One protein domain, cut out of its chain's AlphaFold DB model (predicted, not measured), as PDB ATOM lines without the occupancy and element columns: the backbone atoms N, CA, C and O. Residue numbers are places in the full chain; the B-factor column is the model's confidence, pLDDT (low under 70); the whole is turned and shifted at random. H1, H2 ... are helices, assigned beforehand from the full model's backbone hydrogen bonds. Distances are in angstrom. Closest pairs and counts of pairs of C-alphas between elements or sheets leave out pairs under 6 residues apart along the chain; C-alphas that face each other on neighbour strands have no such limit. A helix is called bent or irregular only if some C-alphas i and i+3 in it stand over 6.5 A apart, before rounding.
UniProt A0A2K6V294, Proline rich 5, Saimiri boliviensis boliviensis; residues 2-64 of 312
ATOM      1  N   HIS A   2      73.823  68.167 -21.019       74.31
ATOM      2  CA  HIS A   2      75.013  69.049 -20.894       74.31
ATOM      3  C   HIS A   2      74.741  70.565 -21.010       74.31
ATOM      4  O   HIS A   2      74.933  71.302 -20.044       74.31
ATOM      5  N   ASN A   3      74.221  71.020 -22.158       78.06
ATOM      6  CA  ASN A   3      74.004  72.445 -22.437       78.06
ATOM      7  C   ASN A   3      73.021  73.112 -21.453       78.06
ATOM      8  O   ASN A   3      73.221  74.267 -21.091       78.06
ATOM      9  N   GLY A   4      72.007  72.379 -20.979       79.12
ATOM     10  CA  GLY A   4      71.044  72.874 -19.991       79.12
ATOM     11  C   GLY A   4      71.675  73.072 -18.612       79.12
ATOM     12  O   GLY A   4      71.439  74.090 -17.969       79.12
ATOM     13  N   VAL A   5      72.559  72.163 -18.180       76.94
ATOM     14  CA  VAL A   5      73.282  72.334 -16.906       76.94
ATOM     15  C   VAL A   5      74.269  73.510 -16.992       76.94
ATOM     16  O   VAL A   5      74.377  74.294 -16.052       76.94
ATOM     17  N   ILE A   6      74.925  73.707 -18.144       76.31
ATOM     18  CA  ILE A   6      75.747  74.906 -18.394       76.31
ATOM     19  C   ILE A   6      74.902  76.187 -18.373       76.31
ATOM     20  O   ILE A   6      75.348  77.183 -17.807       76.31
ATOM     21  N   ALA A   7      73.691  76.186 -18.942       81.50
ATOM     22  CA  ALA A   7      72.804  77.351 -18.910       81.50
ATOM     23  C   ALA A   7      72.451  77.763 -17.468       81.50
ATOM     24  O   ALA A   7      72.575  78.945 -17.136       81.50
ATOM     25  N   VAL A   8      72.142  76.790 -16.596       79.62
ATOM     26  CA  VAL A   8      71.921  77.013 -15.154       79.62
ATOM     27  C   VAL A   8      73.146  77.660 -14.495       79.62
ATOM     28  O   VAL A   8      73.012  78.714 -13.875       79.62
ATOM     29  N   PHE A   9      74.353  77.105 -14.680       74.00
ATOM     30  CA  PHE A   9      75.585  77.693 -14.124       74.00
ATOM     31  C   PHE A   9      75.901  79.091 -14.681       74.00
ATOM     32  O   PHE A   9      76.413  79.947 -13.961       74.00
ATOM     33  N   GLN A  10      75.563  79.360 -15.944       81.38
ATOM     34  CA  GLN A  10      75.710  80.682 -16.563       81.38
ATOM     35  C   GLN A  10      74.596  81.669 -16.166       81.38
ATOM     36  O   GLN A  10      74.618  82.815 -16.617       81.38
ATOM     37  N   ARG A  11      73.641  81.252 -15.318       76.19
ATOM     38  CA  ARG A  11      72.452  82.022 -14.907       76.19
ATOM     39  C   ARG A  11      71.580  82.477 -16.089       76.19
ATOM     40  O   ARG A  11      70.864  83.471 -15.986       76.19
ATOM     41  N   LYS A  12      71.649  81.750 -17.209       79.81
ATOM     42  CA  LYS A  12      70.764  81.926 -18.364       79.81
ATOM     43  C   LYS A  12      69.411  81.307 -18.026       79.81
ATOM     44  O   LYS A  12      69.366  80.215 -17.463       79.81
ATOM     45  N   GLY A  13      68.326  81.999 -18.364       73.81
ATOM     46  CA  GLY A  13      66.983  81.446 -18.211       73.81
ATOM     47  C   GLY A  13      66.832  80.179 -19.052       73.81
ATOM     48  O   GLY A  13      67.174  80.187 -20.234       73.81
ATOM     49  N   LEU A  14      66.338  79.109 -18.434       78.69
ATOM     50  CA  LEU A  14      65.763  77.980 -19.161       78.69
ATOM     51  C   LEU A  14      64.288  78.297 -19.455       78.69
ATOM     52  O   LEU A  14      63.651  78.937 -18.613       78.69
ATOM     53  N   PRO A  15      63.736  77.850 -20.595       80.19
ATOM     54  CA  PRO A  15      62.295  77.846 -20.823       80.19
ATOM     55  C   PRO A  15      61.535  77.063 -19.746       80.19
ATOM     56  O   PRO A  15      62.090  76.180 -19.078       80.19
ATOM     57  N   ASP A  16      60.239  77.340 -19.625       76.25
ATOM     58  CA  ASP A  16      59.342  76.531 -18.803       76.25
ATOM     59  C   ASP A  16      59.408  75.049 -19.212       76.25
ATOM     60  O   ASP A  16      59.637  74.702 -20.371       76.25
ATOM     61  N   GLN A  17      59.253  74.158 -18.232       78.50
ATOM     62  CA  GLN A  17      59.378  72.698 -18.359       78.50
ATOM     63  C   GLN A  17      60.766  72.145 -18.774       78.50
ATOM     64  O   GLN A  17      61.035  70.963 -18.517       78.50
ATOM     65  N   GLU A  18      61.708  72.943 -19.298       84.88
ATOM     66  CA  GLU A  18      63.071  72.452 -19.590       84.88
ATOM     67  C   GLU A  18      63.824  72.043 -18.318       84.88
ATOM     68  O   GLU A  18      64.469  70.994 -18.303       84.88
ATOM     69  N   LEU A  19      63.706  72.804 -17.222       84.31
ATOM     70  CA  LEU A  19      64.347  72.450 -15.948       84.31
ATOM     71  C   LEU A  19      63.808  71.125 -15.377       84.31
ATOM     72  O   LEU A  19      64.575  70.340 -14.816       84.31
ATOM     73  N   PHE A  20      62.512  70.845 -15.541       86.00
ATOM     74  CA  PHE A  20      61.919  69.562 -15.154       86.00
ATOM     75  C   PHE A  20      62.480  68.426 -16.019       86.00
ATOM     76  O   PHE A  20      63.022  67.453 -15.497       86.00
ATOM     77  N   THR A  21      62.436  68.597 -17.343       88.06
ATOM     78  CA  THR A  21      62.923  67.619 -18.329       88.06
ATOM     79  C   THR A  21      64.418  67.322 -18.158       88.06
ATOM     80  O   THR A  21      64.848  66.171 -18.259       88.06
ATOM     81  N   LEU A  22      65.219  68.338 -17.826       87.25
ATOM     82  CA  LEU A  22      66.641  68.207 -17.516       87.25
ATOM     83  C   LEU A  22      66.872  67.364 -16.255       87.25
ATOM     84  O   LEU A  22      67.695  66.448 -16.284       87.25
ATOM     85  N   ASN A  23      66.141  67.644 -15.173       87.62
ATOM     86  CA  ASN A  23      66.244  66.889 -13.922       87.62
ATOM     87  C   ASN A  23      65.729  65.448 -14.060       87.62
ATOM     88  O   ASN A  23      66.302  64.541 -13.460       87.62
ATOM     89  N   GLU A  24      64.690  65.209 -14.864       89.56
ATOM     90  CA  GLU A  24      64.217  63.857 -15.176       89.56
ATOM     91  C   GLU A  24      65.264  63.085 -15.990       89.56
ATOM     92  O   GLU A  24      65.664  61.993 -15.593       89.56
ATOM     93  N   GLY A  25      65.799  63.681 -17.062       86.81
ATOM     94  CA  GLY A  25      66.859  63.074 -17.872       86.81
ATOM     95  C   GLY A  25      68.117  62.740 -17.062       86.81
ATOM     96  O   GLY A  25      68.683  61.661 -17.227       86.81
ATOM     97  N   VAL A  26      68.511  63.615 -16.130       85.12
ATOM     98  CA  VAL A  26      69.575  63.341 -15.148       85.12
ATOM     99  C   VAL A  26      69.208  62.155 -14.249       85.12
ATOM    100  O   VAL A  26      70.008  61.232 -14.109       85.12
ATOM    101  N   ARG A  27      67.999  62.128 -13.672       87.62
ATOM    102  CA  ARG A  27      67.574  61.059 -12.748       87.62
ATOM    103  C   ARG A  27      67.428  59.698 -13.425       87.62
ATOM    104  O   ARG A  27      67.623  58.686 -12.760       87.62
ATOM    105  N   GLN A  28      67.083  59.655 -14.711       87.38
ATOM    106  CA  GLN A  28      67.039  58.410 -15.481       87.38
ATOM    107  C   GLN A  28      68.452  57.956 -15.877       87.38
ATOM    108  O   GLN A  28      68.782  56.791 -15.676       87.38
ATOM    109  N   LEU A  29      69.321  58.866 -16.339       85.31
ATOM    110  CA  LEU A  29      70.715  58.550 -16.682       85.31
ATOM    111  C   LEU A  29      71.495  57.987 -15.479       85.31
ATOM    112  O   LEU A  29      72.218  57.004 -15.626       85.31
ATOM    113  N   LEU A  30      71.272  58.537 -14.280       86.12
ATOM    114  CA  LEU A  30      71.860  58.056 -13.020       86.12
ATOM    115  C   LEU A  30      71.434  56.632 -12.606       86.12
ATOM    116  O   LEU A  30      72.084  56.051 -11.744       86.12
ATOM    117  N   LYS A  31      70.372  56.061 -13.196       90.38
ATOM    118  CA  LYS A  31      69.960  54.657 -12.972       90.38
ATOM    119  C   LYS A  31      70.611  53.673 -13.948       90.38
ATOM    120  O   LYS A  31      70.446  52.468 -13.782       90.38
ATOM    121  N   THR A  32      71.274  54.167 -14.992       91.19
ATOM    122  CA  THR A  32      71.946  53.327 -15.993       91.19
ATOM    123  C   THR A  32      73.374  53.003 -15.565       91.19
ATOM    124  O   THR A  32      73.940  53.670 -14.701       91.19
ATOM    125  N   GLU A  33      74.005  52.043 -16.238       88.06
ATOM    126  CA  GLU A  33      75.436  51.742 -16.077       88.06
ATOM    127  C   GLU A  33      76.343  52.941 -16.431       88.06
ATOM    128  O   GLU A  33      77.450  53.054 -15.912       88.06
ATOM    129  N   LEU A  34      75.853  53.901 -17.233       84.81
ATOM    130  CA  LEU A  34      76.540  55.171 -17.501       84.81
ATOM    131  C   LEU A  34      76.403  56.191 -16.355       84.81
ATOM    132  O   LEU A  34      77.008  57.263 -16.415       84.81
ATOM    133  N   GLY A  35      75.630  55.890 -15.307       85.06
ATOM    134  CA  GLY A  35      75.408  56.776 -14.166       85.06
ATOM    135  C   GLY A  35      76.700  57.131 -13.424       85.06
ATOM    136  O   GLY A  35      76.886  58.291 -13.061       85.06
ATOM    137  N   SER A  36      77.625  56.175 -13.283       85.44
ATOM    138  CA  SER A  36      78.957  56.383 -12.694       85.44
ATOM    139  C   SER A  36      79.782  57.385 -13.513       85.44
ATOM    140  O   SER A  36      80.117  58.456 -13.007       85.44
ATOM    141  N   PHE A  37      80.004  57.102 -14.799       86.06
ATOM    142  CA  PHE A  37      80.684  57.995 -15.745       86.06
ATOM    143  C   PHE A  37      80.044  59.391 -15.802       86.06
ATOM    144  O   PHE A  37      80.742  60.400 -15.905       86.06
ATOM    145  N   PHE A  38      78.715  59.477 -15.694       83.75
ATOM    146  CA  PHE A  38      78.013  60.756 -15.649       83.75
ATOM    147  C   PHE A  38      78.241  61.515 -14.331       83.75
ATOM    148  O   PHE A  38      78.481  62.723 -14.372       83.75
ATOM    149  N   THR A  39      78.237  60.842 -13.170       83.25
ATOM    150  CA  THR A  39      78.626  61.480 -11.896       83.25
ATOM    151  C   THR A  39      80.078  61.948 -11.903       83.25
ATOM    152  O   THR A  39      80.343  63.071 -11.474       83.25
ATOM    153  N   GLU A  40      80.995  61.153 -12.456       87.94
ATOM    154  CA  GLU A  40      82.401  61.528 -12.593       87.94
ATOM    155  C   GLU A  40      82.555  62.759 -13.498       87.94
ATOM    156  O   GLU A  40      83.206  63.729 -13.118       87.94
ATOM    157  N   TYR A  41      81.890  62.780 -14.657       84.56
ATOM    158  CA  TYR A  41      81.888  63.940 -15.549       84.56
ATOM    159  C   TYR A  41      81.325  65.201 -14.867       84.56
ATOM    160  O   TYR A  41      81.901  66.291 -14.987       84.56
ATOM    161  N   LEU A  42      80.215  65.068 -14.130       82.50
ATOM    162  CA  LEU A  42      79.627  66.176 -13.376       82.50
ATOM    163  C   LEU A  42      80.579  66.711 -12.302       82.50
ATOM    164  O   LEU A  42      80.661  67.925 -12.143       82.50
ATOM    165  N   GLN A  43      81.306  65.846 -11.593       84.38
ATOM    166  CA  GLN A  43      82.275  66.250 -10.573       84.38
ATOM    167  C   GLN A  43      83.550  66.823 -11.207       84.38
ATOM    168  O   GLN A  43      83.825  68.018 -11.084       84.38
ATOM    169  N   ASN A  44      84.288  65.993 -11.945       86.94
ATOM    170  CA  ASN A  44      85.642  66.283 -12.408       86.94
ATOM    171  C   ASN A  44      85.685  67.373 -13.486       86.94
ATOM    172  O   ASN A  44      86.622  68.175 -13.494       86.94
ATOM    173  N   GLN A  45      84.678  67.458 -14.365       84.81
ATOM    174  CA  GLN A  45      84.600  68.531 -15.360       84.81
ATOM    175  C   GLN A  45      83.651  69.657 -14.958       84.81
ATOM    176  O   GLN A  45      84.079  70.812 -14.925       84.81
ATOM    177  N   LEU A  46      82.368  69.366 -14.726       83.19
ATOM    178  CA  LEU A  46      81.363  70.433 -14.717       83.19
ATOM    179  C   LEU A  46      81.356  71.248 -13.418       83.19
ATOM    180  O   LEU A  46      81.340  72.477 -13.490       83.19
ATOM    181  N   LEU A  47      81.443  70.599 -12.255       85.88
ATOM    182  CA  LEU A  47      81.593  71.276 -10.968       85.88
ATOM    183  C   LEU A  47      82.958  71.958 -10.867       85.88
ATOM    184  O   LEU A  47      82.996  73.127 -10.497       85.88
ATOM    185  N   THR A  48      84.056  71.321 -11.289       88.44
ATOM    186  CA  THR A  48      85.379  71.976 -11.358       88.44
ATOM    187  C   THR A  48      85.335  73.270 -12.180       88.44
ATOM    188  O   THR A  48      85.728  74.329 -11.688       88.44
ATOM    189  N   LYS A  49      84.798  73.225 -13.409       86.19
ATOM    190  CA  LYS A  49      84.668  74.410 -14.279       86.19
ATOM    191  C   LYS A  49      83.702  75.446 -13.697       86.19
ATOM    192  O   LYS A  49      84.009  76.635 -13.727       86.19
ATOM    193  N   GLY A  50      82.578  75.016 -13.124       86.31
ATOM    194  CA  GLY A  50      81.616  75.892 -12.450       86.31
ATOM    195  C   GLY A  50      82.216  76.617 -11.242       86.31
ATOM    196  O   GLY A  50      82.033  77.822 -11.103       86.31
ATOM    197  N   MET A  51      82.998  75.919 -10.415       87.75
ATOM    198  CA  MET A  51      83.680  76.480  -9.244       87.75
ATOM    199  C   MET A  51      84.822  77.428  -9.626       87.75
ATOM    200  O   MET A  51      85.023  78.425  -8.937       87.75
ATOM    201  N   VAL A  52      85.534  77.174 -10.732       88.62
ATOM    202  CA  VAL A  52      86.496  78.137 -11.298       88.62
ATOM    203  C   VAL A  52      85.771  79.396 -11.779       88.62
ATOM    204  O   VAL A  52      86.106  80.485 -11.327       88.62
ATOM    205  N   ILE A  53      84.707  79.263 -12.581       86.44
ATOM    206  CA  ILE A  53      83.903  80.406 -13.057       86.44
ATOM    207  C   ILE A  53      83.313  81.209 -11.884       86.44
ATOM    208  O   ILE A  53      83.313  82.440 -11.925       86.44
ATOM    209  N   LEU A  54      82.834  80.543 -10.828       87.38
ATOM    210  CA  LEU A  54      82.347  81.203  -9.614       87.38
ATOM    211  C   LEU A  54      83.474  81.935  -8.879       87.38
ATOM    212  O   LEU A  54      83.304  83.110  -8.566       87.38
ATOM    213  N   ARG A  55      84.629  81.293  -8.654       87.75
ATOM    214  CA  ARG A  55      85.803  81.914  -8.017       87.75
ATOM    215  C   ARG A  55      86.291  83.132  -8.796       87.75
ATOM    216  O   ARG A  55      86.582  84.159  -8.198       87.75
ATOM    217  N   ASP A  56      86.381  83.036 -10.116       87.69
ATOM    218  CA  ASP A  56      86.874  84.122 -10.964       87.69
ATOM    219  C   ASP A  56      85.881  85.283 -11.007       87.69
ATOM    220  O   ASP A  56      86.281  86.446 -10.954       87.69
ATOM    221  N   LYS A  57      84.577  84.983 -10.994       85.56
ATOM    222  CA  LYS A  57      83.520  85.990 -10.888       85.56
ATOM    223  C   LYS A  57      83.468  86.653  -9.508       85.56
ATOM    224  O   LYS A  57      83.220  87.851  -9.444       85.56
ATOM    225  N   ILE A  58      83.728  85.910  -8.431       83.75
ATOM    226  CA  ILE A  58      83.888  86.452  -7.073       83.75
ATOM    227  C   ILE A  58      85.096  87.398  -7.041       83.75
ATOM    228  O   ILE A  58      84.910  88.582  -6.779       83.75
ATOM    229  N   ARG A  59      86.284  86.935  -7.460       81.38
ATOM    230  CA  ARG A  59      87.511  87.753  -7.511       81.38
ATOM    231  C   ARG A  59      87.372  89.007  -8.378       81.38
ATOM    232  O   ARG A  59      87.895  90.059  -8.024       81.38
ATOM    233  N   PHE A  60      86.629  88.930  -9.484       81.62
ATOM    234  CA  PHE A  60      86.304  90.087 -10.324       81.62
ATOM    235  C   PHE A  60      85.453  91.147  -9.599       81.62
ATOM    236  O   PHE A  60      85.622  92.338  -9.851       81.62
ATOM    237  N   TYR A  61      84.546  90.743  -8.701       75.81
ATOM    238  CA  TYR A  61      83.768  91.681  -7.886       75.81
ATOM    239  C   TYR A  61      84.502  92.130  -6.613       75.81
ATOM    240  O   TYR A  61      84.303  93.267  -6.199       75.81
ATOM    241  N   GLU A  62      85.370  91.299  -6.026       74.12
ATOM    242  CA  GLU A  62      86.247  91.669  -4.898       74.12
ATOM    243  C   GLU A  62      87.310  92.701  -5.303       74.12
ATOM    244  O   GLU A  62      87.606  93.617  -4.541       74.12
ATOM    245  N   GLY A  63      87.863  92.572  -6.515       72.00
ATOM    246  CA  GLY A  63      88.824  93.515  -7.094       72.00
ATOM    247  C   GLY A  63      88.196  94.774  -7.702       72.00
ATOM    248  O   GLY A  63      88.923  95.605  -8.244       72.00
ATOM    249  N   LYS A  64      86.867  94.928  -7.647       80.44
ATOM    250  CA  LYS A  64      86.180  96.142  -8.096       80.44
ATOM    251  C   LYS A  64      86.013  97.111  -6.925       80.44
ATOM    252  O   LYS A  64      85.564  96.721  -5.852       80.44
TER     253      LYS A  64
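This is residues 2 to 64 of the 312 residues of the protein "Proline rich 5" of Saimiri boliviensis boliviensis (UniProt A0A2K6V294). A long helix, H3, and a shorter helix, H2, make a flat, open V, with its corner at the tight link of residues 30 to 34, and a third, short helix, H1, sits between the two limbs, set to one side of their plane. H3 is slightly bent but runs nearly straight and makes the longest axis, and its far end, with residues 55 to 64, sticks out beyond the rest. The printed part has 63 residues with three named helices, H1, H2 and H3 in that order along the chain, and no named strand; the class is all helix, and 48 of the residues are in these helices. The whole is loose, with a radius of gyration of the C-alphas of 14.1 A, and flat, spanning 45 by 28 by 12 A.

The longest helix is H3, residues 35 to 62; by its hydrogen bonds it was assigned as one helix, but it is bent, with C-alphas 44 and 47 lying 6.6 A apart. Its arms are H3a, residues 35 to 44, and H3b, residues 47 to 62, and residues 45 and 46 belong to neither. The lines of H3a and H3b stand at a shallow tilt of 26 degrees, and the two arms are near each other, with 8 pairs of C-alphas within 10 A. Before H3a comes H2, residues 18 to 29, joined to H3 by a tight link of 5 residues. H2 and H3a are close but not clearly touching, with 2 pairs of C-alphas within 8 A; the closest C-alphas are those of Leu 29 and Gly 35, 5.6 A apart. They run opposite ways at a steep tilt of 60 degrees. H1, residues 2 to 9, touches H2, which meets it with residues 18 to 22 alone. The closest C-alphas of H1 and H2 are those of Gly 4 and Leu 22, 6.9 A apart. H1 and H2 run opposite ways at a steep tilt of 55 degrees. H1 and H3b are close but not clearly touching: Phe 9 and Gly 50 have their closest C-alphas, 6.5 A apart. H1 and H3b run the same way at a shallow tilt of 28 degrees. H1 and H3a are apart, and so are H2 and H3b. In H1, H2, H3a and H3b every pair of O of residue i and N of residue i+4 is within hydrogen-bond range.

H3a runs from Gly 35, C-alpha at (75.408, 56.776, -14.166), to Asn 44, 14.1 A from first to last C-alpha. H3b runs from Leu 47 to Glu 62, whose C-alpha is at (86.247, 91.669, -4.898), and measures 21.8 A. H2 runs from Glu 18 to Leu 29 and measures 16.1 A. H1 begins at His 2, C-alpha at (75.013, 69.049, -20.894), ends at Phe 9 and measures 11.0 A.

The two C-alphas farthest apart are those of Glu 33 and Lys 64, at 46.4 A; those of His 2 and Lys 64, the first and last printed residues, are 32.0 A apart. Residues 55 to 64, of which 55 to 62 belong to H3, stand free. Without them the body of 53 residues spans 31 by 28 by 11 A, with a radius of gyration of 11.7 A. The link from H1 to H2 is short, with 8 residues, and no link is long. The printed part has no cut. This is a predicted model; the mean pLDDT of the printed part is 83.3, and no printed residue is under 70. H1 has a mean pLDDT of 77, and H2 one of 87.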